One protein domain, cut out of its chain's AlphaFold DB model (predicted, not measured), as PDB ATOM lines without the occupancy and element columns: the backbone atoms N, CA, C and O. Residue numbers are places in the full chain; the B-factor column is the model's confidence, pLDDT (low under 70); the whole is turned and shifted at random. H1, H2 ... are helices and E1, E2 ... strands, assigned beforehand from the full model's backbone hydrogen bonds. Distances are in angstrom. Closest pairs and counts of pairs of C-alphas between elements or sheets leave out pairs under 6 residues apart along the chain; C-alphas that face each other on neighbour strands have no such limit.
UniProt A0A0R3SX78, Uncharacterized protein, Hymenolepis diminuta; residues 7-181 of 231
ATOM      1  N   THR A   7      -3.386  51.318 -27.575       50.06
ATOM      2  CA  THR A   7      -4.787  51.082 -27.981       50.06
ATOM      3  C   THR A   7      -5.521  52.287 -28.583       50.06
ATOM      4  O   THR A   7      -6.568  52.104 -29.200       50.06
ATOM      5  N   THR A   8      -5.019  53.516 -28.445       49.00
ATOM      6  CA  THR A   8      -5.713  54.721 -28.945       49.00
ATOM      7  C   THR A   8      -5.288  55.125 -30.358       49.00
ATOM      8  O   THR A   8      -6.147  55.422 -31.183       49.00
ATOM      9  N   ALA A   9      -3.996  55.062 -30.685       40.72
ATOM     10  CA  ALA A   9      -3.487  55.505 -31.988       40.72
ATOM     11  C   ALA A   9      -3.863  54.567 -33.155       40.72
ATOM     12  O   ALA A   9      -4.164  55.042 -34.250       40.72
ATOM     13  N   GLU A  10      -3.898  53.247 -32.938       41.69
ATOM     14  CA  GLU A  10      -4.317  52.282 -33.972       41.69
ATOM     15  C   GLU A  10      -5.809  52.411 -34.310       41.69
ATOM     16  O   GLU A  10      -6.189  52.322 -35.477       41.69
ATOM     17  N   ASN A  11      -6.648  52.693 -33.308       46.38
ATOM     18  CA  ASN A  11      -8.083  52.910 -33.501       46.38
ATOM     19  C   ASN A  11      -8.380  54.217 -34.254       46.38
ATOM     20  O   ASN A  11      -9.284  54.245 -35.092       46.38
ATOM     21  N   GLU A  12      -7.608  55.282 -34.022       46.44
ATOM     22  CA  GLU A  12      -7.732  56.516 -34.806       46.44
ATOM     23  C   GLU A  12      -7.233  56.348 -36.244       46.44
ATOM     24  O   GLU A  12      -7.914  56.767 -37.180       46.44
ATOM     25  N   ALA A  13      -6.105  55.661 -36.453       47.19
ATOM     26  CA  ALA A  13      -5.595  55.380 -37.793       47.19
ATOM     27  C   ALA A  13      -6.576  54.526 -38.625       47.19
ATOM     28  O   ALA A  13      -6.752  54.769 -39.820       47.19
ATOM     29  N   PHE A  14      -7.275  53.569 -37.999       47.69
ATOM     30  CA  PHE A  14      -8.300  52.764 -38.675       47.69
ATOM     31  C   PHE A  14      -9.589  53.544 -38.968       47.69
ATOM     32  O   PHE A  14     -10.207  53.309 -40.011       47.69
ATOM     33  N   LYS A  15      -9.993  54.494 -38.106       51.44
ATOM     34  CA  LYS A  15     -11.102  55.426 -38.396       51.44
ATOM     35  C   LYS A  15     -10.830  56.273 -39.644       51.44
ATOM     36  O   LYS A  15     -11.770  56.593 -40.362       51.44
ATOM     37  N   MET A  16      -9.567  56.591 -39.937       57.03
ATOM     38  CA  MET A  16      -9.190  57.407 -41.098       57.03
ATOM     39  C   MET A  16      -9.183  56.645 -42.437       57.03
ATOM     40  O   MET A  16      -9.114  57.279 -43.488       57.03
ATOM     41  N   MET A  17      -9.250  55.307 -42.437       78.75
ATOM     42  CA  MET A  17      -9.095  54.511 -43.667       78.75
ATOM     43  C   MET A  17     -10.402  54.315 -44.449       78.75
ATOM     44  O   MET A  17     -10.377  54.132 -45.668       78.75
ATOM     45  N   TYR A  18     -11.543  54.345 -43.760       87.62
ATOM     46  CA  TYR A  18     -12.848  54.031 -44.334       87.62
ATOM     47  C   TYR A  18     -13.904  55.028 -43.866       87.62
ATOM     48  O   TYR A  18     -13.896  55.393 -42.689       87.62
ATOM     49  N   PRO A  19     -14.832  55.449 -44.745       91.31
ATOM     50  CA  PRO A  19     -15.860  56.397 -44.363       91.31
ATOM     51  C   PRO A  19     -16.799  55.782 -43.324       91.31
ATOM     52  O   PRO A  19     -17.071  54.578 -43.319       91.31
ATOM     53  N   ILE A  20     -17.287  56.637 -42.434       92.38
ATOM     54  CA  ILE A  20     -18.192  56.273 -41.351       92.38
ATOM     55  C   ILE A  20     -19.508  56.994 -41.599       92.38
ATOM     56  O   ILE A  20     -19.525  58.168 -41.977       92.38
ATOM     57  N   TYR A  21     -20.606  56.286 -41.379       93.38
ATOM     58  CA  TYR A  21     -21.945  56.834 -41.498       93.38
ATOM     59  C   TYR A  21     -22.835  56.318 -40.380       93.38
ATOM     60  O   TYR A  21     -22.576  55.276 -39.778       93.38
ATOM     61  N   ARG A  22     -23.930  57.031 -40.146       94.38
ATOM     62  CA  ARG A  22     -25.036  56.553 -39.320       94.38
ATOM     63  C   ARG A  22     -26.148  56.072 -40.237       94.38
ATOM     64  O   ARG A  22     -26.364  56.649 -41.300       94.38
ATOM     65  N   LEU A  23     -26.842  55.011 -39.846       95.31
ATOM     66  CA  LEU A  23     -27.957  54.463 -40.615       95.31
ATOM     67  C   LEU A  23     -29.248  54.759 -39.855       95.31
ATOM     68  O   LEU A  23     -29.446  54.246 -38.761       95.31
ATOM     69  N   TYR A  24     -30.093  55.614 -40.414       94.69
ATOM     70  CA  TYR A  24     -31.341  56.077 -39.817       94.69
ATOM     71  C   TYR A  24     -32.531  55.352 -40.443       94.69
ATOM     72  O   TYR A  24     -32.640  55.281 -41.666       94.69
ATOM     73  N   PHE A  25     -33.443  54.834 -39.629       94.69
ATOM     74  CA  PHE A  25     -34.695  54.244 -40.080       94.69
ATOM     75  C   PHE A  25     -35.855  55.226 -39.844       94.69
ATOM     76  O   PHE A  25     -36.263  55.440 -38.695       94.69
ATOM     77  N   PRO A  26     -36.422  55.832 -40.907       91.19
ATOM     78  CA  PRO A  26     -37.423  56.893 -40.763       91.19
ATOM     79  C   PRO A  26     -38.706  56.474 -40.038       91.19
ATOM     80  O   PRO A  26     -39.341  57.296 -39.382       91.19
ATOM     81  N   GLN A  27     -39.096  55.199 -40.137       91.12
ATOM     82  CA  GLN A  27     -40.370  54.715 -39.595       91.12
ATOM     83  C   GLN A  27     -40.380  54.675 -38.061       91.12
ATOM     84  O   GLN A  27     -41.408  54.961 -37.453       91.12
ATOM     85  N   THR A  28     -39.239  54.386 -37.425       92.44
ATOM     86  CA  THR A  28     -39.093  54.395 -35.955       92.44
ATOM     87  C   THR A  28     -38.430  55.664 -35.423       92.44
ATOM     88  O   THR A  28     -38.379  55.877 -34.204       92.44
ATOM     89  N   ARG A  29     -37.947  56.517 -36.336       92.44
ATOM     90  CA  ARG A  29     -37.133  57.704 -36.061       92.44
ATOM     91  C   ARG A  29     -35.906  57.394 -35.213       92.44
ATOM     92  O   ARG A  29     -35.602  58.102 -34.255       92.44
ATOM     93  N   ALA A  30     -35.228  56.305 -35.548       93.81
ATOM     94  CA  ALA A  30     -34.112  55.785 -34.780       93.81
ATOM     95  C   ALA A  30     -32.966  55.336 -35.685       93.81
ATOM     96  O   ALA A  30     -33.131  55.137 -36.887       93.81
ATOM     97  N   TYR A  31     -31.794  55.178 -35.090       95.69
ATOM     98  CA  TYR A  31     -30.585  54.703 -35.732       95.69
ATOM     99  C   TYR A  31     -30.429  53.197 -35.545       95.69
ATOM    100  O   TYR A  31     -30.843  52.624 -34.534       95.69
ATOM    101  N   LEU A  32     -29.815  52.561 -36.537       97.25
ATOM    102  CA  LEU A  32     -29.443  51.157 -36.472       97.25
ATOM    103  C   LEU A  32     -28.277  50.987 -35.505       97.25
ATOM    104  O   LEU A  32     -27.227  51.615 -35.660       97.25
ATOM    105  N   THR A  33     -28.460  50.087 -34.552       97.06
ATOM    106  CA  THR A  33     -27.495  49.754 -33.504       97.06
ATOM    107  C   THR A  33     -27.488  48.245 -33.280       97.06
ATOM    108  O   THR A  33     -28.441  47.550 -33.640       97.06
ATOM    109  N   ALA A  34     -26.408  47.723 -32.702       94.69
ATOM    110  CA  ALA A  34     -26.433  46.375 -32.148       94.69
ATOM    111  C   ALA A  34     -27.322  46.359 -30.894       94.69
ATOM    112  O   ALA A  34     -27.244  47.274 -30.073       94.69
ATOM    113  N   SER A  35     -28.155  45.330 -30.749       92.31
ATOM    114  CA  SER A  35     -28.911  45.095 -29.519       92.31
ATOM    115  C   SER A  35     -27.957  44.834 -28.347       92.31
ATOM    116  O   SER A  35     -26.907  44.216 -28.510       92.31
ATOM    117  N   ASN A  36     -28.324  45.294 -27.150       86.44
ATOM    118  CA  ASN A  36     -27.523  45.053 -25.945       86.44
ATOM    119  C   ASN A  36     -27.687  43.621 -25.416       86.44
ATOM    120  O   ASN A  36     -26.760  43.072 -24.824       86.44
ATOM    121  N   ASP A  37     -28.864  43.030 -25.634       87.00
ATOM    122  CA  ASP A  37     -29.278  41.765 -25.013       87.00
ATOM    123  C   ASP A  37     -29.246  40.584 -25.996       87.00
ATOM    124  O   ASP A  37     -29.497  39.439 -25.624       87.00
ATOM    125  N   SER A  38     -28.946  40.848 -27.269       89.62
ATOM    126  CA  SER A  38     -28.914  39.848 -28.337       89.62
ATOM    127  C   SER A  38     -27.910  40.234 -29.424       89.62
ATOM    128  O   SER A  38     -27.342  41.321 -29.410       89.62
ATOM    129  N   ASN A  39     -27.700  39.349 -30.396       92.50
ATOM    130  CA  ASN A  39     -26.936  39.653 -31.605       92.50
ATOM    131  C   ASN A  39     -27.786  40.347 -32.685       92.50
ATOM    132  O   ASN A  39     -27.348  40.444 -33.827       92.50
ATOM    133  N   GLU A  40     -29.001  40.797 -32.376       94.62
ATOM    134  CA  GLU A  40     -29.866  41.437 -33.361       94.62
ATOM    135  C   GLU A  40     -29.372  42.838 -33.722       94.62
ATOM    136  O   GLU A  40     -28.854  43.588 -32.891       94.62
ATOM    137  N   LEU A  41     -29.581  43.214 -34.981       97.25
ATOM    138  CA  LEU A  41     -29.496  44.600 -35.410       97.25
ATOM    139  C   LEU A  41     -30.869  45.252 -35.223       97.25
ATOM    140  O   LEU A  41     -31.844  44.790 -35.807       97.25
ATOM    141  N   VAL A  42     -30.950  46.340 -34.460       97.19
ATOM    142  CA  VAL A  42     -32.222  47.001 -34.125       97.19
ATOM    143  C   VAL A  42     -32.221  48.475 -34.517       97.19
ATOM    144  O   VAL A  42     -31.187  49.140 -34.501       97.19
ATOM    145  N   ALA A  43     -33.401  49.007 -34.829       96.56
ATOM    146  CA  ALA A  43     -33.654  50.404 -35.174       96.56
ATOM    147  C   ALA A  43     -34.519  51.082 -34.095       96.56
ATOM    148  O   ALA A  43     -35.654  51.493 -34.352       96.56
ATOM    149  N   GLN A  44     -33.994  51.151 -32.870       95.12
ATOM    150  CA  GLN A  44     -34.718  51.629 -31.680       95.12
ATOM    151  C   GLN A  44     -34.030  52.807 -30.974       95.12
ATOM    152  O   GLN A  44     -34.689  53.573 -30.271       95.12
ATOM    153  N   ASP A  45     -32.724  52.991 -31.178       92.75
ATOM    154  CA  ASP A  45     -31.965  54.045 -30.511       92.75
ATOM    155  C   ASP A  45     -32.137  55.392 -31.217       92.75
ATOM    156  O   ASP A  45     -31.732  55.574 -32.363       92.75
ATOM    157  N   ARG A  46     -32.741  56.365 -30.537       91.38
ATOM    158  CA  ARG A  46     -32.962  57.705 -31.098       91.38
ATOM    159  C   ARG A  46     -31.787  58.647 -30.885       91.38
ATOM    160  O   ARG A  46     -31.793  59.734 -31.454       91.38
ATOM    161  N   ASN A  47     -30.803  58.266 -30.069       89.00
ATOM    162  CA  ASN A  47     -29.697  59.144 -29.730       89.00
ATOM    163  C   ASN A  47     -28.651  59.157 -30.861       89.00
ATOM    164  O   ASN A  47     -27.940  58.170 -31.055       89.00
ATOM    165  N   PRO A  48     -28.494  60.287 -31.575       87.88
ATOM    166  CA  PRO A  48     -27.586  60.371 -32.710       87.88
ATOM    167  C   PRO A  48     -26.098  60.399 -32.312       87.88
ATOM    168  O   PRO A  48     -25.256  60.227 -33.191       87.88
ATOM    169  N   PHE A  49     -25.780  60.615 -31.028       89.38
ATOM    170  CA  PHE A  49     -24.421  60.771 -30.481       89.38
ATOM    171  C   PHE A  49     -23.833  59.477 -29.900       89.38
ATOM    172  O   PHE A  49     -22.880  59.511 -29.121       89.38
ATOM    173  N   ARG A  50     -24.418  58.317 -30.191       89.62
ATOM    174  CA  ARG A  50     -23.870  57.043 -29.721       89.62
ATOM    175  C   ARG A  50     -22.923  56.455 -30.753       89.62
ATOM    176  O   ARG A  50     -23.283  56.329 -31.917       89.62
ATOM    177  N   LEU A  51     -21.751  56.005 -30.300       90.19
ATOM    178  CA  LEU A  51     -20.817  55.248 -31.142       90.19
ATOM    179  C   LEU A  51     -21.456  53.964 -31.690       90.19
ATOM    180  O   LEU A  51     -21.118  53.529 -32.788       90.19
ATOM    181  N   SER A  52     -22.425  53.389 -30.970       93.44
ATOM    182  CA  SER A  52     -23.189  52.226 -31.425       93.44
ATOM    183  C   SER A  52     -24.062  52.511 -32.653       93.44
ATOM    184  O   SER A  52     -24.452  51.561 -33.329       93.44
ATOM    185  N   ALA A  53     -24.340  53.780 -32.972       94.44
ATOM    186  CA  ALA A  53     -25.053  54.200 -34.179       94.44
ATOM    187  C   ALA A  53     -24.120  54.449 -35.379       94.44
ATOM    188  O   ALA A  53     -24.600  54.678 -36.492       94.44
ATOM    189  N   GLU A  54     -22.801  54.427 -35.173       95.00
ATOM    190  CA  GLU A  54     -21.805  54.679 -36.210       95.00
ATOM    191  C   GLU A  54     -21.290  53.374 -36.825       95.00
ATOM    192  O   GLU A  54     -20.864  52.438 -36.141       95.00
ATOM    193  N   TRP A  55     -21.296  53.340 -38.156       96.31
ATOM    194  CA  TRP A  55     -20.929  52.185 -38.961       96.31
ATOM    195  C   TRP A  55     -19.828  52.562 -39.941       96.31
ATOM    196  O   TRP A  55     -19.984  53.466 -40.761       96.31
ATOM    197  N   GLN A  56     -18.720  51.837 -39.879       95.50
ATOM    198  CA  GLN A  56     -17.618  51.939 -40.820       95.50
ATOM    199  C   GLN A  56     -17.927  51.143 -42.092       95.50
ATOM    200  O   GLN A  56     -18.279  49.963 -42.026       95.50
ATOM    201  N   TRP A  57     -17.767  51.780 -43.252       94.38
ATOM    202  CA  TRP A  57     -18.041  51.198 -44.565       94.38
ATOM    203  C   TRP A  57     -16.752  50.728 -45.233       94.38
ATOM    204  O   TRP A  57     -15.956  51.530 -45.716       94.38
ATOM    205  N   ILE A  58     -16.555  49.412 -45.297       94.19
ATOM    206  CA  ILE A  58     -15.317  48.786 -45.772       94.19
ATOM    207  C   ILE A  58     -15.560  48.185 -47.169       94.19
ATOM    208  O   ILE A  58     -16.048  47.053 -47.269       94.19
ATOM    209  N   PRO A  59     -15.242  48.892 -48.271       91.62
ATOM    210  CA  PRO A  59     -15.500  48.406 -49.623       91.62
ATOM    211  C   PRO A  59     -14.608  47.212 -49.996       91.62
ATOM    212  O   PRO A  59     -13.412  47.170 -49.697       91.62
ATOM    213  N   LYS A  60     -15.180  46.254 -50.731       90.25
ATOM    214  CA  LYS A  60     -14.497  45.092 -51.316       90.25
ATOM    215  C   LYS A  60     -14.672  45.092 -52.833       90.25
ATOM    216  O   LYS A  60     -15.468  44.341 -53.393       90.25
ATOM    217  N   SER A  61     -13.858  45.909 -53.503       75.50
ATOM    218  CA  SER A  61     -13.893  46.135 -54.958       75.50
ATOM    219  C   SER A  61     -13.895  44.850 -55.792       75.50
ATOM    220  O   SER A  61     -14.699  44.719 -56.707       75.50
ATOM    221  N   ARG A  62     -13.065  43.858 -55.436       80.06
ATOM    222  CA  ARG A  62     -12.990  42.566 -56.148       80.06
ATOM    223  C   ARG A  62     -14.296  41.758 -56.138       80.06
ATOM    224  O   ARG A  62     -14.447  40.872 -56.966       80.06
ATOM    225  N   HIS A  63     -15.205  42.042 -55.207       79.12
ATOM    226  CA  HIS A  63     -16.424  41.257 -54.981       79.12
ATOM    227  C   HIS A  63     -17.698  42.090 -55.187       79.12
ATOM    228  O   HIS A  63     -18.797  41.568 -55.025       79.12
ATOM    229  N   GLY A  64     -17.563  43.372 -55.552       83.50
ATOM    230  CA  GLY A  64     -18.699  44.255 -55.825       83.50
ATOM    231  C   GLY A  64     -19.593  44.525 -54.610       83.50
ATOM    232  O   GLY A  64     -20.793  44.723 -54.781       83.50
ATOM    233  N   GLY A  65     -19.030  44.507 -53.399       90.75
ATOM    234  CA  GLY A  65     -19.772  44.707 -52.153       90.75
ATOM    235  C   GLY A  65     -18.968  45.453 -51.092       90.75
ATOM    236  O   GLY A  65     -17.882  45.971 -51.363       90.75
ATOM    237  N   LEU A  66     -19.501  45.506 -49.876       95.12
ATOM    238  CA  LEU A  66     -18.882  46.139 -48.716       95.12
ATOM    239  C   LEU A  66     -19.231  45.399 -47.419       95.12
ATOM    240  O   LEU A  66     -20.248  44.713 -47.346       95.12
ATOM    241  N   PHE A  67     -18.395  45.572 -46.400       96.38
ATOM    242  CA  PHE A  67     -18.718  45.206 -45.023       96.38
ATOM    243  C   PHE A  67     -19.108  46.453 -44.237       96.38
ATOM    244  O   PHE A  67     -18.516  47.517 -44.430       96.38
ATOM    245  N   LEU A  68     -20.075  46.307 -43.336       97.12
ATOM    246  CA  LEU A  68     -20.457  47.348 -42.387       97.12
ATOM    247  C   LEU A  68     -20.028  46.914 -40.995       97.12
ATOM    248  O   LEU A  68     -20.522  45.906 -40.500       97.12
ATOM    249  N   ARG A  69     -19.112  47.659 -40.377       96.88
ATOM    250  CA  ARG A  69     -18.595  47.359 -39.037       96.88
ATOM    251  C   ARG A  69     -19.062  48.407 -38.038       96.88
ATOM    252  O   ARG A  69     -18.832  49.594 -38.248       96.88
ATOM    253  N   ASN A  70     -19.694  47.981 -36.958       96.25
ATOM    254  CA  ASN A  70     -20.127  48.855 -35.879       96.25
ATOM    255  C   ASN A  70     -18.915  49.376 -35.093       96.25
ATOM    256  O   ASN A  70     -18.040  48.590 -34.728       96.25
ATOM    257  N   LEU A  71     -18.853  50.679 -34.819       93.25
ATOM    258  CA  LEU A  71     -17.684  51.265 -34.155       93.25
ATOM    259  C   LEU A  71     -17.612  51.003 -32.651       93.25
ATOM    260  O   LEU A  71     -16.517  51.023 -32.094       93.25
ATOM    261  N   ASP A  72     -18.737  50.738 -31.998       93.62
ATOM    262  CA  ASP A  72     -18.758  50.434 -30.567       93.62
ATOM    263  C   ASP A  72     -18.434  48.954 -30.323       93.62
ATOM    264  O   ASP A  72     -17.423  48.597 -29.724       93.62
ATOM    265  N   THR A  73     -19.237  48.063 -30.907       93.62
ATOM    266  CA  THR A  73     -19.116  46.612 -30.680       93.62
ATOM    267  C   THR A  73     -18.025  45.938 -31.509       93.62
ATOM    268  O   THR A  73     -17.690  44.779 -31.250       93.62
ATOM    269  N   GLN A  74     -17.489  46.629 -32.522       94.62
ATOM    270  CA  GLN A  74     -16.540  46.103 -33.513       94.62
ATOM    271  C   GLN A  74     -17.075  44.934 -34.361       94.62
ATOM    272  O   GLN A  74     -16.306  44.372 -35.147       94.62
ATOM    273  N   GLY A  75     -18.361  44.589 -34.229       96.31
ATOM    274  CA  GLY A  75     -19.032  43.547 -35.000       96.31
ATOM    275  C   GLY A  75     -19.490  44.015 -36.380       96.31
ATOM    276  O   GLY A  75     -19.566  45.210 -36.663       96.31
ATOM    277  N   TYR A  76     -19.796  43.058 -37.246       97.69
ATOM    278  CA  TYR A  76     -20.209  43.250 -38.626       97.69
ATOM    279  C   TYR A  76     -21.713  43.046 -38.783       97.69
ATOM    280  O   TYR A  76     -22.281  42.144 -38.172       97.69
ATOM    281  N   LEU A  77     -22.348  43.870 -39.617       97.69
ATOM    282  CA  LEU A  77     -23.715  43.629 -40.068       97.69
ATOM    283  C   LEU A  77     -23.717  42.431 -41.018       97.69
ATOM    284  O   LEU A  77     -23.060  42.469 -42.059       97.69
ATOM    285  N   CYS A  78     -24.491  41.410 -40.670       96.06
ATOM    286  CA  CYS A  78     -24.644  40.182 -41.441       96.06
ATOM    287  C   CYS A  78     -26.120  39.773 -41.515       96.06
ATOM    288  O   CYS A  78     -26.978  40.359 -40.851       96.06
ATOM    289  N   PHE A  79     -26.410  38.761 -42.323       94.50
ATOM    290  CA  PHE A  79     -27.704  38.087 -42.361       94.50
ATOM    291  C   PHE A  79     -27.530  36.675 -41.820       94.50
ATOM    292  O   PHE A  79     -26.597  35.989 -42.217       94.50
ATOM    293  N   ASP A  80     -28.397  36.239 -40.911       92.50
ATOM    294  CA  ASP A  80     -28.394  34.840 -40.491       92.50
ATOM    295  C   ASP A  80     -29.002  33.917 -41.568       92.50
ATOM    296  O   ASP A  80     -29.431  34.353 -42.640       92.50
ATOM    297  N   TYR A  81     -29.076  32.617 -41.273       90.44
ATOM    298  CA  TYR A  81     -29.626  31.610 -42.186       90.44
ATOM    299  C   TYR A  81     -31.117  31.812 -42.524       90.44
ATOM    300  O   TYR A  81     -31.616  31.207 -43.475       90.44
ATOM    301  N   GLN A  82     -31.839  32.634 -41.757       90.69
ATOM    302  CA  GLN A  82     -33.225  33.025 -42.022       90.69
ATOM    303  C   GLN A  82     -33.302  34.369 -42.750       90.69
ATOM    304  O   GLN A  82     -34.391  34.881 -42.996       90.69
ATOM    305  N   GLY A  83     -32.171  34.967 -43.118       90.88
ATOM    306  CA  GLY A  83     -32.144  36.293 -43.707       90.88
ATOM    307  C   GLY A  83     -32.577  37.377 -42.724       90.88
ATOM    308  O   GLY A  83     -33.090  38.410 -43.166       90.88
ATOM    309  N   LYS A  84     -32.411  37.157 -41.415       93.12
ATOM    310  CA  LYS A  84     -32.603  38.187 -40.397       93.12
ATOM    311  C   LYS A  84     -31.304  38.985 -40.206       93.12
ATOM    312  O   LYS A  84     -30.235  38.390 -40.050       93.12
ATOM    313  N   PRO A  85     -31.371  40.328 -40.218       95.44
ATOM    314  CA  PRO A  85     -30.233  41.185 -39.898       95.44
ATOM    315  C   PRO A  85     -29.697  40.971 -38.475       95.44
ATOM    316  O   PRO A  85     -30.421  41.127 -37.489       95.44
ATOM    317  N   VAL A  86     -28.401  40.689 -38.370       96.31
ATOM    318  CA  VAL A  86     -27.687  40.448 -37.109       96.31
ATOM    319  C   VAL A  86     -26.340  41.171 -37.089       96.31
ATOM    320  O   VAL A  86     -25.823  41.595 -38.124       96.31
ATOM    321  N   VAL A  87     -25.758  41.306 -35.900       97.44
ATOM    322  CA  VAL A  87     -24.409  41.821 -35.669       97.44
ATOM    323  C   VAL A  87     -23.520  40.693 -35.153       97.44
ATOM    324  O   VAL A  87     -23.753  40.152 -34.073       97.44
ATOM    325  N   GLN A  88     -22.482  40.339 -35.912       95.94
ATOM    326  CA  GLN A  88     -21.565  39.245 -35.577       95.94
ATOM    327  C   GLN A  88     -20.145  39.754 -35.328       95.94
ATOM    328  O   GLN A  88     -19.643  40.605 -36.054       95.94
ATOM    329  N   LYS A  89     -19.463  39.239 -34.300       93.44
ATOM    330  CA  LYS A  89     -18.058  39.603 -34.031       93.44
ATOM    331  C   LYS A  89     -17.097  38.995 -35.049       93.44
ATOM    332  O   LYS A  89     -16.111  39.627 -35.419       93.44
ATOM    333  N   GLU A  90     -17.384  37.770 -35.466       93.06
ATOM    334  CA  GLU A  90     -16.608  37.057 -36.469       93.06
ATOM    335  C   GLU A  90     -17.146  37.390 -37.857       93.06
ATOM    336  O   GLU A  90     -18.354  37.489 -38.063       93.06
ATOM    337  N   LEU A  91     -16.232  37.624 -38.795       92.69
ATOM    338  CA  LEU A  91     -16.586  37.982 -40.157       92.69
ATOM    339  C   LEU A  91     -16.792  36.713 -40.982       92.69
ATOM    340  O   LEU A  91     -15.817  36.132 -41.464       92.69
ATOM    341  N   ASP A  92     -18.049  36.338 -41.200       91.69
ATOM    342  CA  ASP A  92     -18.400  35.400 -42.261       91.69
ATOM    343  C   ASP A  92     -18.508  36.149 -43.597       91.69
ATOM    344  O   ASP A  92     -19.257  37.116 -43.754       91.69
ATOM    345  N   PHE A  93     -17.711  35.742 -44.582       89.94
ATOM    346  CA  PHE A  93     -17.658  36.456 -45.854       89.94
ATOM    347  C   PHE A  93     -18.989  36.402 -46.612       89.94
ATOM    348  O   PHE A  93     -19.346  37.351 -47.308       89.94
ATOM    349  N   GLU A  94     -19.700  35.285 -46.531       87.12
ATOM    350  CA  GLU A  94     -20.891  35.024 -47.326       87.12
ATOM    351  C   GLU A  94     -22.110  35.744 -46.753       87.12
ATOM    352  O   GLU A  94     -22.873  36.355 -47.510       87.12
ATOM    353  N   ASP A  95     -22.223  35.731 -45.429       90.81
ATOM    354  CA  ASP A  95     -23.350  36.284 -44.683       90.81
ATOM    355  C   ASP A  95     -23.219  37.793 -44.448       90.81
ATOM    356  O   ASP A  95     -24.221  38.510 -44.349       90.81
ATOM    357  N   CYS A  96     -21.984  38.299 -44.377       94.88
ATOM    358  CA  CYS A  96     -21.708  39.695 -44.042       94.88
ATOM    359  C   CYS A  96     -21.346  40.567 -45.249       94.88
ATOM    360  O   CYS A  96     -21.268  41.785 -45.099       94.88
ATOM    361  N   LEU A  97     -21.089  40.011 -46.443       94.56
ATOM    362  CA  LEU A  97     -20.793  40.837 -47.620       94.56
ATOM    363  C   LEU A  97     -22.083  41.425 -48.202       94.56
ATOM    364  O   LEU A  97     -22.949  40.704 -48.698       94.56
ATOM    365  N   LEU A  98     -22.176  42.755 -48.216       94.50
ATOM    366  CA  LEU A  98     -23.393  43.490 -48.550       94.50
ATOM    367  C   LEU A  98     -23.266  44.288 -49.846       94.50
ATOM    368  O   LEU A  98     -22.180  44.696 -50.256       94.50
ATOM    369  N   VAL A  99     -24.411  44.585 -50.451       92.19
ATOM    370  CA  VAL A  99     -24.572  45.596 -51.498       92.19
ATOM    371  C   VAL A  99     -25.497  46.679 -50.969       92.19
ATOM    372  O   VAL A  99     -26.628  46.381 -50.583       92.19
ATOM    373  N   ALA A 100     -25.032  47.926 -50.999       91.00
ATOM    374  CA  ALA A 100     -25.868  49.105 -50.815       91.00
ATOM    375  C   ALA A 100     -26.202  49.709 -52.186       91.00
ATOM    376  O   ALA A 100     -25.328  49.842 -53.042       91.00
ATOM    377  N   SER A 101     -27.464  50.069 -52.407       88.75
ATOM    378  CA  SER A 101     -27.913  50.680 -53.663       88.75
ATOM    379  C   SER A 101     -29.005  51.708 -53.420       88.75
ATOM    380  O   SER A 101     -29.808  51.543 -52.504       88.75
ATOM    381  N   LEU A 102     -29.078  52.732 -54.268       86.06
ATOM    382  CA  LEU A 102     -30.162  53.707 -54.216       86.06
ATOM    383  C   LEU A 102     -31.493  53.061 -54.654       86.06
ATOM    384  O   LEU A 102     -31.519  52.349 -55.666       86.06
ATOM    385  N   PRO A 103     -32.607  53.300 -53.941       84.31
ATOM    386  CA  PRO A 103     -33.916  52.804 -54.343       84.31
ATOM    387  C   PRO A 103     -34.381  53.498 -55.634       84.31
ATOM    388  O   PRO A 103     -34.117  54.688 -55.819       84.31
ATOM    389  N   PRO A 104     -35.099  52.804 -56.534       79.19
ATOM    390  CA  PRO A 104     -35.660  53.417 -57.736       79.19
ATOM    391  C   PRO A 104     -36.521  54.652 -57.426       79.19
ATOM    392  O   PRO A 104     -37.479  54.554 -56.664       79.19
ATOM    393  N   LEU A 105     -36.257  55.789 -58.082       72.75
ATOM    394  CA  LEU A 105     -36.957  57.062 -57.824       72.75
ATOM    395  C   LEU A 105     -38.476  57.002 -58.048       72.75
ATOM    396  O   LEU A 105     -39.235  57.681 -57.355       72.75
ATOM    397  N   LYS A 106     -38.942  56.108 -58.927       74.56
ATOM    398  CA  LYS A 106     -40.373  55.812 -59.106       74.56
ATOM    399  C   LYS A 106     -41.075  55.370 -57.818       74.56
ATOM    400  O   LYS A 106     -42.280  55.570 -57.692       74.56
ATOM    401  N   MET A 107     -40.347  54.794 -56.853       73.88
ATOM    402  CA  MET A 107     -40.901  54.449 -55.538       73.88
ATOM    403  C   MET A 107     -41.380  55.705 -54.799       73.88
ATOM    404  O   MET A 107     -42.404  55.665 -54.127       73.88
ATOM    405  N   PHE A 108     -40.731  56.846 -55.017       71.94
ATOM    406  CA  PHE A 108     -41.092  58.132 -54.419       71.94
ATOM    407  C   PHE A 108     -42.108  58.935 -55.245       71.94
ATOM    408  O   PHE A 108     -42.329  60.110 -54.974       71.94
ATOM    409  N   GLY A 109     -42.728  58.333 -56.269       69.44
ATOM    410  CA  GLY A 109     -43.647  59.040 -57.169       69.44
ATOM    411  C   GLY A 109     -42.947  59.964 -58.172       69.44
ATOM    412  O   GLY A 109     -43.606  60.766 -58.828       69.44
ATOM    413  N   LEU A 110     -41.624  59.845 -58.318       67.50
ATOM    414  CA  LEU A 110     -40.810  60.619 -59.258       67.50
ATOM    415  C   LEU A 110     -40.563  59.779 -60.524       67.50
ATOM    416  O   LEU A 110     -39.494  59.201 -60.701       67.50
ATOM    417  N   GLY A 111     -41.602  59.642 -61.357       56.75
ATOM    418  CA  GLY A 111     -41.683  58.659 -62.452       56.75
ATOM    419  C   GLY A 111     -40.583  58.745 -63.517       56.75
ATOM    420  O   GLY A 111     -40.065  57.704 -63.916       56.75
ATOM    421  N   ASP A 112     -40.183  59.958 -63.905       59.91
ATOM    422  CA  ASP A 112     -39.177  60.197 -64.956       59.91
ATOM    423  C   ASP A 112     -37.838  60.714 -64.405       59.91
ATOM    424  O   ASP A 112     -36.928  61.062 -65.159       59.91
ATOM    425  N   ALA A 113     -37.699  60.784 -63.078       60.78
ATOM    426  CA  ALA A 113     -36.464  61.237 -62.461       60.78
ATOM    427  C   ALA A 113     -35.416  60.116 -62.507       60.78
ATOM    428  O   ALA A 113     -35.675  58.975 -62.117       60.78
ATOM    429  N   ALA A 114     -34.209  60.452 -62.956       59.03
ATOM    430  CA  ALA A 114     -33.025  59.620 -62.801       59.03
ATOM    431  C   ALA A 114     -32.133  60.235 -61.721       59.03
ATOM    432  O   ALA A 114     -32.060  61.459 -61.603       59.03
ATOM    433  N   TYR A 115     -31.432  59.397 -60.951       60.03
ATOM    434  CA  TYR A 115     -30.311  59.910 -60.168       60.03
ATOM    435  C   TYR A 115     -29.299  60.535 -61.144       60.03
ATOM    436  O   TYR A 115     -29.120  59.973 -62.233       60.03
ATOM    437  N   PRO A 116     -28.679  61.680 -60.804       56.16
ATOM    438  CA  PRO A 116     -27.685  62.324 -61.660       56.16
ATOM    439  C   PRO A 116     -26.650  61.293 -62.134       56.16
ATOM    440  O   PRO A 116     -26.072  60.585 -61.311       56.16
ATOM    441  N   LYS A 117     -26.487  61.137 -63.457       47.88
ATOM    442  CA  LYS A 117     -25.626  60.095 -64.051       47.88
ATOM    443  C   LYS A 117     -24.154  60.495 -64.151       47.88
ATOM    444  O   LYS A 117     -23.318  59.601 -64.173       47.88
ATOM    445  N   ASP A 118     -23.856  61.794 -64.174       40.94
ATOM    446  CA  ASP A 118     -22.523  62.312 -64.529       40.94
ATOM    447  C   ASP A 118     -21.913  63.267 -63.495       40.94
ATOM    448  O   ASP A 118     -20.797  63.742 -63.677       40.94
ATOM    449  N   ASP A 119     -22.583  63.457 -62.363       34.91
ATOM    450  CA  ASP A 119     -21.973  64.010 -61.166       34.91
ATOM    451  C   ASP A 119     -21.990  62.887 -60.137       34.91
ATOM    452  O   ASP A 119     -23.058  62.458 -59.691       34.91
ATOM    453  N   VAL A 120     -20.809  62.392 -59.740       35.56
ATOM    454  CA  VAL A 120     -20.661  61.813 -58.395       35.56
ATOM    455  C   VAL A 120     -21.462  62.726 -57.480       35.56
ATOM    456  O   VAL A 120     -21.221  63.931 -57.552       35.56
ATOM    457  N   PRO A 121     -22.424  62.248 -56.674       39.78
ATOM    458  CA  PRO A 121     -23.110  63.159 -55.795       39.78
ATOM    459  C   PRO A 121     -22.064  63.735 -54.835       39.78
ATOM    460  O   PRO A 121     -21.718  63.151 -53.817       39.78
ATOM    461  N   THR A 122     -21.612  64.948 -55.144       42.12
ATOM    462  CA  THR A 122     -21.245  65.983 -54.184       42.12
ATOM    463  C   THR A 122     -22.463  66.363 -53.336       42.12
ATOM    464  O   THR A 122     -22.369  67.226 -52.471       42.12
ATOM    465  N   VAL A 123     -23.621  65.731 -53.563       47.41
ATOM    466  CA  VAL A 123     -24.717  65.647 -52.605       47.41
ATOM    467  C   VAL A 123     -24.202  64.846 -51.421       47.41
ATOM    468  O   VAL A 123     -24.251  63.625 -51.440       47.41
ATOM    469  N   GLN A 124     -23.670  65.524 -50.410       59.91
ATOM    470  CA  GLN A 124     -23.385  64.904 -49.122       59.91
ATOM    471  C   GLN A 124     -24.667  64.244 -48.573       59.91
ATOM    472  O   GLN A 124     -25.762  64.714 -48.889       59.91
ATOM    473  N   PRO A 125     -24.557  63.151 -47.792       64.88
ATOM    474  CA  PRO A 125     -25.715  62.509 -47.177       64.88
ATOM    475  C   PRO A 125     -26.611  63.544 -46.466       64.88
ATOM    476  O   PRO A 125     -26.098  64.529 -45.926       64.88
ATOM    477  N   PRO A 126     -27.934  63.315 -46.434       72.69
ATOM    478  CA  PRO A 126     -28.521  61.982 -46.387       72.69
ATOM    479  C   PRO A 126     -28.926  61.335 -47.714       72.69
ATOM    480  O   PRO A 126     -29.423  61.998 -48.620       72.69
ATOM    481  N   TRP A 127     -28.792  60.005 -47.787       82.00
ATOM    482  CA  TRP A 127     -29.238  59.210 -48.940       82.00
ATOM    483  C   TRP A 127     -30.112  58.030 -48.519       82.00
ATOM    484  O   TRP A 127     -29.695  57.260 -47.651       82.00
ATOM    485  N   PRO A 128     -31.277  57.816 -49.152       87.38
ATOM    486  CA  PRO A 128     -32.024  56.589 -48.962       87.38
ATOM    487  C   PRO A 128     -31.289  55.450 -49.670       87.38
ATOM    488  O   PRO A 128     -30.893  55.578 -50.829       87.38
ATOM    489  N   ILE A 129     -31.116  54.323 -48.991       91.25
ATOM    490  CA  ILE A 129     -30.468  53.137 -49.540       91.25
ATOM    491  C   ILE A 129     -31.259  51.878 -49.203       91.25
ATOM    492  O   ILE A 129     -31.937  51.780 -48.181       91.25
ATOM    493  N   LEU A 130     -31.105  50.895 -50.079       92.44
ATOM    494  CA  LEU A 130     -31.452  49.501 -49.859       92.44
ATOM    495  C   LEU A 130     -30.156  48.741 -49.573       92.44
ATOM    496  O   LEU A 130     -29.172  48.929 -50.294       92.44
ATOM    497  N   ILE A 131     -30.168  47.866 -48.569       94.25
ATOM    498  CA  ILE A 131     -29.045  46.975 -48.249       94.25
ATOM    499  C   ILE A 131     -29.503  45.524 -48.394       94.25
ATOM    500  O   ILE A 131     -30.588  45.156 -47.950       94.25
ATOM    501  N   LYS A 132     -28.669  44.690 -49.016       92.88
ATOM    502  CA  LYS A 132     -28.902  43.245 -49.166       92.88
ATOM    503  C   LYS A 132     -27.584  42.467 -49.142       92.88
ATOM    504  O   LYS A 132     -26.562  43.049 -49.514       92.88
ATOM    505  N   PRO A 133     -27.578  41.169 -48.793       91.69
ATOM    506  CA  PRO A 133     -26.376  40.357 -48.927       91.69
ATOM    507  C   PRO A 133     -26.041  40.117 -50.407       91.69
ATOM    508  O   PRO A 133     -26.930  39.997 -51.255       91.69
ATOM    509  N   VAL A 134     -24.754  40.030 -50.754       87.81
ATOM    510  CA  VAL A 134     -24.293  39.789 -52.140       87.81
ATOM    511  C   VAL A 134     -24.822  38.457 -52.678       87.81
ATOM    512  O   VAL A 134     -25.181  38.358 -53.856       87.81
ATOM    513  N   LYS A 135     -24.923  37.436 -51.817       76.31
ATOM    514  CA  LYS A 135     -25.441  36.109 -52.173       76.31
ATOM    515  C   LYS A 135     -26.959  36.037 -52.377       76.31
ATOM    516  O   LYS A 135     -27.437  35.010 -52.854       76.31
ATOM    517  N   ALA A 136     -27.709  37.123 -52.170       63.62
ATOM    518  CA  ALA A 136     -29.157  37.212 -52.410       63.62
ATOM    519  C   ALA A 136     -29.594  37.054 -53.892       63.62
ATOM    520  O   ALA A 136     -30.668  37.505 -54.282       63.62
ATOM    521  N   LYS A 137     -28.791  36.430 -54.768       54.88
ATOM    522  CA  LYS A 137     -29.174  36.188 -56.170       54.88
ATOM    523  C   LYS A 137     -30.395  35.268 -56.300       54.88
ATOM    524  O   LYS A 137     -31.106  35.384 -57.291       54.88
ATOM    525  N   HIS A 138     -30.645  34.397 -55.317       50.59
ATOM    526  CA  HIS A 138     -31.771  33.452 -55.335       50.59
ATOM    527  C   HIS A 138     -32.844  33.721 -54.270       50.59
ATOM    528  O   HIS A 138     -33.993  33.343 -54.467       50.59
ATOM    529  N   GLN A 139     -32.497  34.398 -53.175       64.88
ATOM    530  CA  GLN A 139     -33.424  34.772 -52.107       64.88
ATOM    531  C   GLN A 139     -33.453  36.293 -52.008       64.88
ATOM    532  O   GLN A 139     -32.407  36.919 -51.879       64.88
ATOM    533  N   ALA A 140     -34.638  36.898 -52.095       77.00
ATOM    534  CA  ALA A 140     -34.819  38.351 -52.120       77.00
ATOM    535  C   ALA A 140     -34.649  39.001 -50.731       77.00
ATOM    536  O   ALA A 140     -35.440  39.862 -50.358       77.00
ATOM    537  N   TRP A 141     -33.638  38.580 -49.968       90.44
ATOM    538  CA  TRP A 141     -33.367  39.089 -48.630       90.44
ATOM    539  C   TRP A 141     -32.949  40.552 -48.673       90.44
ATOM    540  O   TRP A 141     -32.111  40.956 -49.488       90.44
ATOM    541  N   ARG A 142     -33.548  41.346 -47.787       91.94
ATOM    542  CA  ARG A 142     -33.268  42.773 -47.636       91.94
ATOM    543  C   ARG A 142     -33.125  43.122 -46.171       91.94
ATOM    544  O   ARG A 142     -33.791  42.547 -45.314       91.94
ATOM    545  N   LEU A 143     -32.269  44.098 -45.906       95.75
ATOM    546  CA  LEU A 143     -32.224  44.753 -44.613       95.75
ATOM    547  C   LEU A 143     -33.545  45.481 -44.424       95.75
ATOM    548  O   LEU A 143     -33.879  46.338 -45.238       95.75
ATOM    549  N   GLY A 144     -34.262  45.172 -43.357       95.06
ATOM    550  CA  GLY A 144     -35.477  45.892 -43.049       95.06
ATOM    551  C   GLY A 144     -36.004  45.599 -41.660       95.06
ATOM    552  O   GLY A 144     -35.533  44.684 -40.982       95.06
ATOM    553  N   PHE A 145     -36.949  46.431 -41.236       96.06
ATOM    554  CA  PHE A 145     -37.374  46.511 -39.845       96.06
ATOM    555  C   PHE A 145     -38.886  46.659 -39.720       96.06
ATOM    556  O   PHE A 145     -39.562  47.290 -40.539       96.06
ATOM    557  N   CYS A 146     -39.393  46.107 -38.629       94.75
ATOM    558  CA  CYS A 146     -40.758  46.260 -38.165       94.75
ATOM    559  C   CYS A 146     -41.009  47.679 -37.609       94.75
ATOM    560  O   CYS A 146     -40.076  48.408 -37.265       94.75
ATOM    561  N   LEU A 147     -42.280  48.066 -37.434       92.94
ATOM    562  CA  LEU A 147     -42.656  49.350 -36.807       92.94
ATOM    563  C   LEU A 147     -42.177  49.497 -35.350       92.94
ATOM    564  O   LEU A 147     -42.067  50.612 -34.849       92.94
ATOM    565  N   ASN A 148     -41.886  48.387 -34.668       93.06
ATOM    566  CA  ASN A 148     -41.304  48.366 -33.321       93.06
ATOM    567  C   ASN A 148     -39.759  48.455 -33.324       93.06
ATOM    568  O   ASN A 148     -39.144  48.442 -32.259       93.06
ATOM    569  N   GLY A 149     -39.128  48.536 -34.501       94.62
ATOM    570  CA  GLY A 149     -37.677  48.644 -34.666       94.62
ATOM    571  C   GLY A 149     -36.903  47.333 -34.578       94.62
ATOM    572  O   GLY A 149     -35.680  47.369 -34.699       94.62
ATOM    573  N   HIS A 150     -37.567  46.189 -34.406       95.69
ATOM    574  CA  HIS A 150     -36.908  44.887 -34.515       95.69
ATOM    575  C   HIS A 150     -36.636  44.514 -35.981       95.69
ATOM    576  O   HIS A 150     -37.369  44.960 -36.876       95.69
ATOM    577  N   PRO A 151     -35.583  43.721 -36.246       95.38
ATOM    578  CA  PRO A 151     -35.248  43.290 -37.596       95.38
ATOM    579  C   PRO A 151     -36.314  42.343 -38.152       95.38
ATOM    580  O   PRO A 151     -36.854  41.495 -37.444       95.38
ATOM    581  N   PHE A 152     -36.601  42.471 -39.445       94.69
ATOM    582  CA  PHE A 152     -37.500  41.561 -40.143       94.69
ATOM    583  C   PHE A 152     -36.751  40.314 -40.634       94.69
ATOM    584  O   PHE A 152     -35.693  40.415 -41.260       94.69
ATOM    585  N   SER A 153     -37.324  39.136 -40.384       92.88
ATOM    586  CA  SER A 153     -36.780  37.841 -40.804       92.88
ATOM    587  C   SER A 153     -37.326  37.456 -42.180       92.88
ATOM    588  O   SER A 153     -38.472  37.030 -42.321       92.88
ATOM    589  N   ASN A 154     -36.515  37.633 -43.228       91.12
ATOM    590  CA  ASN A 154     -36.970  37.463 -44.613       91.12
ATOM    591  C   ASN A 154     -37.390  36.017 -44.948       91.12
ATOM    592  O   ASN A 154     -38.243  35.799 -45.805       91.12
ATOM    593  N   GLY A 155     -36.752  35.029 -44.322       89.00
ATOM    594  CA  GLY A 155     -37.001  33.603 -44.513       89.00
ATOM    595  C   GLY A 155     -38.120  33.050 -43.635       89.00
ATOM    596  O   GLY A 155     -38.638  31.980 -43.948       89.00
ATOM    597  N   ASN A 156     -38.518  33.767 -42.577       87.62
ATOM    598  CA  ASN A 156     -39.631  33.388 -41.708       87.62
ATOM    599  C   ASN A 156     -40.557  34.582 -41.398       87.62
ATOM    600  O   ASN A 156     -40.630  35.050 -40.259       87.62
ATOM    601  N   PRO A 157     -41.293  35.080 -42.405       84.56
ATOM    602  CA  PRO A 157     -42.052  36.324 -42.311       84.56
ATOM    603  C   PRO A 157     -43.332  36.240 -41.460       84.56
ATOM    604  O   PRO A 157     -44.087  37.209 -41.436       84.56
ATOM    605  N   GLU A 158     -43.630  35.103 -40.818       81.56
ATOM    606  CA  GLU A 158     -44.878  34.872 -40.068       81.56
ATOM    607  C   GLU A 158     -44.681  34.656 -38.558       81.56
ATOM    608  O   GLU A 158     -45.661  34.688 -37.819       81.56
ATOM    609  N   GLN A 159     -43.454  34.414 -38.080       73.38
ATOM    610  CA  GLN A 159     -43.226  33.883 -36.722       73.38
ATOM    611  C   GLN A 159     -42.298  34.733 -35.840       73.38
ATOM    612  O   GLN A 159     -41.975  34.329 -34.725       73.38
ATOM    613  N   GLU A 160     -41.850  35.888 -36.328       83.44
ATOM    614  CA  GLU A 160     -40.866  36.739 -35.647       83.44
ATOM    615  C   GLU A 160     -41.491  38.034 -35.091       83.44
ATOM    616  O   GLU A 160     -42.693  38.105 -34.840       83.44
ATOM    617  N   ALA A 161     -40.670  39.060 -34.845       85.62
ATOM    618  CA  ALA A 161     -41.065  40.309 -34.190       85.62
ATOM    619  C   ALA A 161     -42.187  41.095 -34.898       85.62
ATOM    620  O   ALA A 161     -42.814  41.952 -34.269       85.62
ATOM    621  N   CYS A 162     -42.413  40.836 -36.188       89.31
ATOM    622  CA  CYS A 162     -43.624  41.214 -36.907       89.31
ATOM    623  C   CYS A 162     -43.828  40.324 -38.136       89.31
ATOM    624  O   CYS A 162     -42.889  39.713 -38.655       89.31
ATOM    625  N   THR A 163     -45.063  40.301 -38.625       89.31
ATOM    626  CA  THR A 163     -45.439  39.639 -39.871       89.31
ATOM    627  C   THR A 163     -45.254  40.551 -41.084       89.31
ATOM    628  O   THR A 163     -45.247  41.778 -40.970       89.31
ATOM    629  N   ALA A 164     -45.176  39.969 -42.287       87.75
ATOM    630  CA  ALA A 164     -45.051  40.743 -43.531       87.75
ATOM    631  C   ALA A 164     -46.161  41.801 -43.732       87.75
ATOM    632  O   ALA A 164     -45.926  42.823 -44.375       87.75
ATOM    633  N   TRP A 165     -47.360  41.576 -43.188       85.56
ATOM    634  CA  TRP A 165     -48.508  42.487 -43.313       85.56
ATOM    635  C   TRP A 165     -48.439  43.686 -42.360       85.56
ATOM    636  O   TRP A 165     -49.135  44.678 -42.563       85.56
ATOM    637  N   GLU A 166     -47.599  43.595 -41.330       88.75
ATOM    638  CA  GLU A 166     -47.365  44.643 -40.333       88.75
ATOM    639  C   GLU A 166     -46.167  45.530 -40.706       88.75
ATOM    640  O   GLU A 166     -45.866  46.507 -40.013       88.75
ATOM    641  N   LEU A 167     -45.478  45.205 -41.805       90.31
ATOM    642  CA  LEU A 167     -44.344  45.975 -42.284       90.31
ATOM    643  C   LEU A 167     -44.778  47.369 -42.754       90.31
ATOM    644  O   LEU A 167     -45.744  47.509 -43.515       90.31
ATOM    645  N   PRO A 168     -44.041  48.424 -42.371       90.81
ATOM    646  CA  PRO A 168     -44.286  49.746 -42.922       90.81
ATOM    647  C   PRO A 168     -43.999  49.777 -44.428       90.81
ATOM    648  O   PRO A 168     -43.191  49.014 -44.953       90.81
ATOM    649  N   ARG A 169     -44.606  50.733 -45.142       86.19
ATOM    650  CA  ARG A 169     -44.441  50.897 -46.601       86.19
ATOM    651  C   ARG A 169     -42.975  50.929 -47.061       86.19
ATOM    652  O   ARG A 169     -42.676  50.463 -48.155       86.19
ATOM    653  N   TRP A 170     -42.090  51.482 -46.234       89.56
ATOM    654  CA  TRP A 170     -40.659  51.654 -46.501       89.56
ATOM    655  C   TRP A 170     -39.789  50.837 -45.543       89.56
ATOM    656  O   TRP A 170     -38.746  51.308 -45.098       89.56
ATOM    657  N   TRP A 171     -40.247  49.637 -45.185       92.94
ATOM    658  CA  TRP A 171     -39.594  48.764 -44.208       92.94
ATOM    659  C   TRP A 171     -38.146  48.401 -44.541       92.94
ATOM    660  O   TRP A 171     -37.371  48.151 -43.623       92.94
ATOM    661  N   ASP A 172     -37.779  48.389 -45.824       94.00
ATOM    662  CA  ASP A 172     -36.461  48.003 -46.331       94.00
ATOM    663  C   ASP A 172     -35.567  49.191 -46.723       94.00
ATOM    664  O   ASP A 172     -34.475  48.996 -47.263       94.00
ATOM    665  N   ILE A 173     -36.011  50.427 -46.462       92.75
ATOM    666  CA  ILE A 173     -35.248  51.644 -46.760       92.75
ATOM    667  C   ILE A 173     -34.676  52.227 -45.473       92.75
ATOM    668  O   ILE A 173     -35.406  52.605 -44.556       92.75
ATOM    669  N   VAL A 174     -33.356  52.398 -45.459       93.94
ATOM    670  CA  VAL A 174     -32.649  53.189 -44.445       93.94
ATOM    671  C   VAL A 174     -32.042  54.429 -45.085       93.94
ATOM    672  O   VAL A 174     -31.765  54.463 -46.281       93.94
ATOM    673  N   VAL A 175     -31.828  55.462 -44.287       91.75
ATOM    674  CA  VAL A 175     -31.215  56.718 -44.699       91.75
ATOM    675  C   VAL A 175     -29.800  56.770 -44.142       91.75
ATOM    676  O   VAL A 175     -29.592  56.719 -42.933       91.75
ATOM    677  N   VAL A 176     -28.810  56.857 -45.024       91.06
ATOM    678  CA  VAL A 176     -27.412  57.081 -44.649       91.06
ATOM    679  C   VAL A 176     -27.260  58.522 -44.224       91.06
ATOM    680  O   VAL A 176     -27.689  59.406 -44.950       91.06
ATOM    681  N   CYS A 177     -26.598  58.762 -43.105       89.25
ATOM    682  CA  CYS A 177     -26.325  60.087 -42.580       89.25
ATOM    683  C   CYS A 177     -24.840  60.285 -42.303       89.25
ATOM    684  O   CYS A 177     -24.154  59.315 -41.961       89.25
ATOM    685  N   PRO A 178     -24.332  61.527 -42.391       87.00
ATOM    686  CA  PRO A 178     -22.942  61.802 -42.053       87.00
ATOM    687  C   PRO A 178     -22.673  61.537 -40.565       87.00
ATOM    688  O   PRO A 178     -23.591  61.561 -39.739       87.00
ATOM    689  N   VAL A 179     -21.407  61.316 -40.213       88.44
ATOM    690  CA  VAL A 179     -20.942  61.413 -38.819       88.44
ATOM    691  C   VAL A 179     -21.178  62.826 -38.300       88.44
ATOM    692  O   VAL A 179     -21.083  63.793 -39.056       88.44
ATOM    693  N   ILE A 180     -21.488  62.942 -37.010       88.75
ATOM    694  CA  ILE A 180     -21.586  64.238 -36.340       88.75
ATOM    695  C   ILE A 180     -20.168  64.780 -36.150       88.75
ATOM    696  O   ILE A 180     -19.393  64.143 -35.435       88.75
ATOM    697  N   PRO A 181     -19.809  65.941 -36.723       87.19
ATOM    698  CA  PRO A 181     -18.471  66.483 -36.528       87.19
ATOM    699  C   PRO A 181     -18.196  66.809 -35.066       87.19
ATOM    700  O   PRO A 181     -19.082  67.301 -34.371       87.19
TER     701      PRO A 181
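This is residues 7 to 181 of the 231 residues of an uncharacterized protein of Hymenolepis diminuta (UniProt A0A0R3SX78). With little regular structure, a strongly twisted sheet of eight antiparallel strands faces the crossed hairpin E6 E7 in a sandwich; residues 116 to 123 stick out. Of 175 printed residues, 68 lie in three named helices and ten named strands, class mixed. The whole is compact, radius of gyration of the C-alphas 15.9 A, spanning 48 by 43 by 34 A.

The antiparallel meander E1 E2 E3 lies within residues 20 to 45, hairpin E4 E5 within 54 to 70, hairpin E6 E7 within 76 to 88. H1 is residues 9 to 15, from C-alpha (-3.487, 55.505, -31.988); H2 93 to 96; E8 98 to 101; H3 105 to 108; E9 127 to 133; E10 174 to 178, ending at (-22.942, 61.802, -42.053).

E2 and E4 lie on one side of E1, E10 on the other, with N 24 and O 175 2.8 A apart. H2 is on the sheet, height 7.8 A; H1 and H3 are not.

Links H3 to E9 and E9 to E10 are long. pLDDT is under 70 in 31 residues, among them 109 to 125.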